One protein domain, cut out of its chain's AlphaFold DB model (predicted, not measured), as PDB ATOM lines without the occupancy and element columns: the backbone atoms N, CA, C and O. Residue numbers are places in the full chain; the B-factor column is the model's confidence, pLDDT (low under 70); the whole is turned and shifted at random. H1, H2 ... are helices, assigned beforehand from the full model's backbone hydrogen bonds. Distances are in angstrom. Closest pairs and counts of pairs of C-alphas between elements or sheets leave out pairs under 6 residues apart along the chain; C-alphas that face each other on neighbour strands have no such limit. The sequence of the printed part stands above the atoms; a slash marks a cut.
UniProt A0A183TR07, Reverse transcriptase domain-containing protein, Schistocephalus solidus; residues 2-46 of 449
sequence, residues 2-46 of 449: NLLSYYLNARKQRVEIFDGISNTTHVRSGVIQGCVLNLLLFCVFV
ATOM      1  N   ASN A   2     145.958 161.217 276.937       64.75
ATOM      2  CA  ASN A   2     145.774 161.609 278.354       64.75
ATOM      3  C   ASN A   2     146.992 161.342 279.265       64.75
ATOM      4  O   ASN A   2     147.294 162.144 280.137       64.75
ATOM      5  N   LEU A   3     147.741 160.255 279.040       65.62
ATOM      6  CA  LEU A   3     148.962 159.959 279.810       65.62
ATOM      7  C   LEU A   3     150.044 161.044 279.630       65.62
ATOM      8  O   LEU A   3     150.683 161.455 280.591       65.62
ATOM      9  N   LEU A   4     150.216 161.534 278.397       68.31
ATOM     10  CA  LEU A   4     151.167 162.599 278.062       68.31
ATOM     11  C   LEU A   4     150.731 163.944 278.642       68.31
ATOM     12  O   LEU A   4     151.571 164.683 279.145       68.31
ATOM     13  N   SER A   5     149.429 164.255 278.625       71.12
ATOM     14  CA  SER A   5     148.935 165.502 279.216       71.12
ATOM     15  C   SER A   5     149.112 165.522 280.737       71.12
ATOM     16  O   SER A   5     149.513 166.554 281.267       71.12
ATOM     17  N   TYR A   6     148.905 164.398 281.429       70.00
ATOM     18  CA  TYR A   6     149.203 164.274 282.861       70.00
ATOM     19  C   TYR A   6     150.706 164.295 283.159       70.00
ATOM     20  O   TYR A   6     151.121 164.869 284.161       70.00
ATOM     21  N   TYR A   7     151.529 163.702 282.291       70.00
ATOM     22  CA  TYR A   7     152.982 163.711 282.451       70.00
ATOM     23  C   TYR A   7     153.585 165.113 282.238       70.00
ATOM     24  O   TYR A   7     154.543 165.481 282.913       70.00
ATOM     25  N   LEU A   8     153.040 165.915 281.319       70.62
ATOM     26  CA  LEU A   8     153.576 167.240 280.984       70.62
ATOM     27  C   LEU A   8     153.013 168.377 281.854       70.62
ATOM     28  O   LEU A   8     153.681 169.400 282.004       70.62
ATOM     29  N   ASN A   9     151.830 168.214 282.459       74.06
ATOM     30  CA  ASN A   9     151.148 169.284 283.195       74.06
ATOM     31  C   ASN A   9     151.141 169.080 284.719       74.06
ATOM     32  O   ASN A   9     151.205 167.967 285.224       74.06
ATOM     33  N   ALA A  10     151.035 170.191 285.460       73.44
ATOM     34  CA  ALA A  10     150.781 170.244 286.910       73.44
ATOM     35  C   ALA A  10     151.744 169.445 287.820       73.44
ATOM     36  O   ALA A  10     151.422 169.176 288.980       73.44
ATOM     37  N   ARG A  11     152.952 169.125 287.341       77.19
ATOM     38  CA  ARG A  11     153.963 168.395 288.116       77.19
ATOM     39  C   ARG A  11     154.418 169.179 289.346       77.19
ATOM     40  O   ARG A  11     154.617 170.397 289.286       77.19
ATOM     41  N   LYS A  12     154.617 168.461 290.449       80.50
ATOM     42  CA  LYS A  12     155.097 168.971 291.736       80.50
ATOM     43  C   LYS A  12     156.173 168.029 292.284       80.50
ATOM     44  O   LYS A  12     156.035 166.820 292.137       80.50
ATOM     45  N   GLN A  13     157.215 168.568 292.911       82.12
ATOM     46  CA  GLN A  13     158.272 167.802 293.581       82.12
ATOM     47  C   GLN A  13     158.473 168.278 295.018       82.12
ATOM     48  O   GLN A  13     158.221 169.442 295.333       82.12
ATOM     49  N   ARG A  14     158.970 167.382 295.866       83.00
ATOM     50  CA  ARG A  14     159.490 167.660 297.208       83.00
ATOM     51  C   ARG A  14     160.642 166.697 297.492       83.00
ATOM     52  O   ARG A  14     160.724 165.656 296.843       83.00
ATOM     53  N   VAL A  15     161.511 167.049 298.425       79.69
ATOM     54  CA  VAL A  15     162.681 166.259 298.819       79.69
ATOM     55  C   VAL A  15     162.499 165.828 300.269       79.69
ATOM     56  O   VAL A  15     162.060 166.626 301.093       79.69
ATOM     57  N   GLU A  16     162.822 164.577 300.567       82.38
ATOM     58  CA  GLU A  16     162.820 164.019 301.918       82.38
ATOM     59  C   GLU A  16     164.247 163.593 302.265       82.38
ATOM     60  O   GLU A  16     164.900 162.909 301.474       82.38
ATOM     61  N   ILE A  17     164.752 164.055 303.408       77.25
ATOM     62  CA  ILE A  17     166.068 163.679 303.935       77.25
ATOM     63  C   ILE A  17     165.879 163.337 305.414       77.25
ATOM     64  O   ILE A  17     165.518 164.210 306.203       77.25
ATOM     65  N   PHE A  18     166.143 162.080 305.785       83.75
ATOM     66  CA  PHE A  18     165.805 161.522 307.105       83.75
ATOM     67  C   PHE A  18     164.319 161.757 307.434       83.75
ATOM     68  O   PHE A  18     163.472 161.346 306.649       83.75
ATOM     69  N   ASP A  19     164.016 162.465 308.529       82.88
ATOM     70  CA  ASP A  19     162.649 162.773 308.980       82.88
ATOM     71  C   ASP A  19     162.145 164.149 308.490       82.88
ATOM     72  O   ASP A  19     161.063 164.608 308.861       82.88
ATOM     73  N   GLY A  20     162.944 164.859 307.687       64.06
ATOM     74  CA  GLY A  20     162.621 166.189 307.177       64.06
ATOM     75  C   GLY A  20     162.043 166.141 305.764       64.06
ATOM     76  O   GLY A  20     162.723 165.721 304.829       64.06
ATOM     77  N   ILE A  21     160.819 166.652 305.584       88.81
ATOM     78  CA  ILE A  21     160.161 166.783 304.273       88.81
ATOM     79  C   ILE A  21     160.151 168.254 303.838       88.81
ATOM     80  O   ILE A  21     159.708 169.131 304.578       88.81
ATOM     81  N   SER A  22     160.604 168.534 302.614       88.25
ATOM     82  CA  SER A  22     160.588 169.885 302.044       88.25
ATOM     83  C   SER A  22     159.187 170.336 301.615       88.25
ATOM     84  O   SER A  22     158.301 169.533 301.304       88.25
ATOM     85  N   ASN A  23     159.023 171.650 301.445       84.19
ATOM     86  CA  ASN A  23     157.850 172.213 300.778       84.19
ATOM     87  C   ASN A  23     157.717 171.695 299.337       84.19
ATOM     88  O   ASN A  23     158.699 171.333 298.683       84.19
ATOM     89  N   THR A  24     156.477 171.663 298.851       86.06
ATOM     90  CA  THR A  24     156.143 171.179 297.509       86.06
ATOM     91  C   THR A  24     156.300 172.295 296.479       86.06
ATOM     92  O   THR A  24     155.669 173.343 296.600       86.06
ATOM     93  N   THR A  25     157.085 172.047 295.431       80.94
ATOM     94  CA  THR A  25     157.419 173.028 294.388       80.94
ATOM     95  C   THR A  25     156.950 172.546 293.023       80.94
ATOM     96  O   THR A  25     157.105 171.375 292.682       80.94
ATOM     97  N   HIS A  26     156.388 173.442 292.212       79.69
ATOM     98  CA  HIS A  26     155.976 173.117 290.847       79.69
ATOM     99  C   HIS A  26     157.170 172.907 289.909       79.69
ATOM    100  O   HIS A  26     158.095 173.715 289.870       79.69
ATOM    101  N   VAL A  27     157.106 171.847 289.100       73.75
ATOM    102  CA  VAL A  27     158.167 171.448 288.170       73.75
ATOM    103  C   VAL A  27     157.744 171.763 286.741       73.75
ATOM    104  O   VAL A  27     156.854 171.120 286.185       73.75
ATOM    105  N   ARG A  28     158.396 172.759 286.134       66.62
ATOM    106  CA  ARG A  28     158.141 173.162 284.740       66.62
ATOM    107  C   ARG A  28     158.949 172.338 283.731       66.62
ATOM    108  O   ARG A  28     158.500 172.140 282.610       66.62
ATOM    109  N   SER A  29     160.102 171.812 284.132       64.88
ATOM    110  CA  SER A  29     161.030 171.042 283.293       64.88
ATOM    111  C   SER A  29     161.756 169.982 284.125       64.88
ATOM    112  O   SER A  29     161.791 170.076 285.347       64.88
ATOM    113  N   GLY A  30     162.316 168.962 283.472       62.59
ATOM    114  CA  GLY A  30     163.027 167.867 284.140       62.59
ATOM    115  C   GLY A  30     162.383 166.502 283.913       62.59
ATOM    116  O   GLY A  30     161.251 166.401 283.432       62.59
ATOM    117  N   VAL A  31     163.137 165.458 284.240       65.12
ATOM    118  CA  VAL A  31     162.820 164.052 283.972       65.12
ATOM    119  C   VAL A  31     162.560 163.343 285.305       65.12
ATOM    120  O   VAL A  31     163.334 163.508 286.244       65.12
ATOM    121  N   ILE A  32     161.469 162.577 285.418       65.62
ATOM    122  CA  ILE A  32     161.102 161.892 286.674       65.62
ATOM    123  C   ILE A  32     161.918 160.606 286.805       65.62
ATOM    124  O   ILE A  32     161.656 159.648 286.081       65.62
ATOM    125  N   GLN A  33     162.886 160.551 287.715       54.25
ATOM    126  CA  GLN A  33     163.710 159.354 287.916       54.25
ATOM    127  C   GLN A  33     162.840 158.098 288.144       54.25
ATOM    128  O   GLN A  33     161.884 158.129 288.912       54.25
ATOM    129  N   GLY A  34     163.143 157.006 287.432       56.97
ATOM    130  CA  GLY A  34     162.390 155.742 287.497       56.97
ATOM    131  C   GLY A  34     161.187 155.627 286.548       56.97
ATOM    132  O   GLY A  34     160.601 154.553 286.444       56.97
ATOM    133  N   CYS A  35     160.822 156.685 285.813       66.25
ATOM    134  CA  CYS A  35     159.725 156.614 284.846       66.25
ATOM    135  C   CYS A  35     160.186 156.063 283.482       66.25
ATOM    136  O   CYS A  35     160.999 156.673 282.787       66.25
ATOM    137  N   VAL A  36     159.604 154.938 283.056       68.25
ATOM    138  CA  VAL A  36     159.881 154.300 281.750       68.25
ATOM    139  C   VAL A  36     159.481 155.204 280.574       68.25
ATOM    140  O   VAL A  36     160.124 155.190 279.526       68.25
ATOM    141  N   LEU A  37     158.464 156.057 280.759       68.56
ATOM    142  CA  LEU A  37     157.982 156.979 279.725       68.56
ATOM    143  C   LEU A  37     159.037 158.021 279.322       68.56
ATOM    144  O   LEU A  37     159.003 158.516 278.199       68.56
ATOM    145  N   ASN A  38     160.000 158.316 280.201       66.88
ATOM    146  CA  ASN A  38     161.092 159.245 279.910       66.88
ATOM    147  C   ASN A  38     161.936 158.789 278.725       66.88
ATOM    148  O   ASN A  38     162.318 159.610 277.899       66.88
ATOM    149  N   LEU A  39     162.228 157.487 278.656       65.44
ATOM    150  CA  LEU A  39     163.073 156.917 277.612       65.44
ATOM    151  C   LEU A  39     162.364 157.009 276.258       65.44
ATOM    152  O   LEU A  39     162.963 157.381 275.257       65.44
ATOM    153  N   LEU A  40     161.052 156.756 276.254       70.50
ATOM    154  CA  LEU A  40     160.214 156.834 275.061       70.50
ATOM    155  C   LEU A  40     160.061 158.280 274.563       70.50
ATOM    156  O   LEU A  40     160.149 158.544 273.367       70.50
ATOM    157  N   LEU A  41     159.880 159.225 275.491       70.69
ATOM    158  CA  LEU A  41     159.845 160.658 275.200       70.69
ATOM    159  C   LEU A  41     161.191 161.187 274.707       70.69
ATOM    160  O   LEU A  41     161.211 162.021 273.810       70.69
ATOM    161  N   PHE A  42     162.299 160.689 275.258       71.88
ATOM    162  CA  PHE A  42     163.640 161.021 274.791       71.88
ATOM    163  C   PHE A  42     163.872 160.532 273.356       71.88
ATOM    164  O   PHE A  42     164.349 161.302 272.528       71.88
ATOM    165  N   CYS A  43     163.454 159.303 273.025       69.38
ATOM    166  CA  CYS A  43     163.527 158.798 271.653       69.38
ATOM    167  C   CYS A  43     162.738 159.676 270.674       69.38
ATOM    168  O   CYS A  43     163.234 159.963 269.595       69.38
ATOM    169  N   VAL A  44     161.538 160.132 271.050       73.31
ATOM    170  CA  VAL A  44     160.728 161.040 270.214       73.31
ATOM    171  C   VAL A  44     161.390 162.415 270.090       73.31
ATOM    172  O   VAL A  44     161.405 162.985 269.007       73.31
ATOM    173  N   PHE A  45     161.948 162.931 271.187       73.69
ATOM    174  CA  PHE A  45     162.635 164.223 271.245       73.69
ATOM    175  C   PHE A  45     163.897 164.274 270.378       73.69
ATOM    176  O   PHE A  45     164.188 165.316 269.811       73.69
ATOM    177  N   VAL A  46     164.642 163.171 270.281       75.19
ATOM    178  CA  VAL A  46     165.882 163.101 269.492       75.19
ATOM    179  C   VAL A  46     165.643 162.609 268.059       75.19
ATOM    180  O   VAL A  46     166.581 162.532 267.276       75.19
TER     181      VAL A  46
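AT A GLANCE: This is residues 2 to 46 of the 449 residues of the protein "Reverse transcriptase domain-containing protein" of Schistocephalus solidus (UniProt A0A183TR07). This domain has little regular structure: a short helix H1 and a short helix H2 sit at one end, and the long link between them runs out as a narrow arm and folds back, with the tip, residues 16 to 21, sticking out. The arm makes much of the length. The printed part has 45 residues with two named helices, H1 then H2, and no named strand; the class is all helix, with 16 residues in named elements. The whole is loose, with a radius of gyration of the C-alphas of 12.9 A and spans of 38 by 18 by 16 A.

IN THESE COORDINATES: H1, residues 2 to 8, begins at C-alpha 2 (145.774, 161.609, 278.354) and is 10.0 A long from first to last C-alpha. H2, residues 37 to 45, is 12.1 A long and ends at C-alpha 45 (162.635, 164.223, 271.245).

HOW THE PARTS SIT: Residues 12 to 13 pair with residues 25 to 26, antiparallel. Residues 16 to 17 pair with residues 20 to 21, also antiparallel. H1 and H2 are near each other, with 5 pairs of C-alphas within 10 A. In both helices every O i to N i+4 pair is within hydrogen-bond range.

THE WHOLE: The C-alphas of Asp 19 and Val 46, the two farthest apart, are 39.6 A apart. The printed part has no cut. The link from H1 to H2, 28 residues, is long. Mean pLDDT of the printed part is 72.9; residues 2 to 4, 20, 28 to 39 and 43 are under 70.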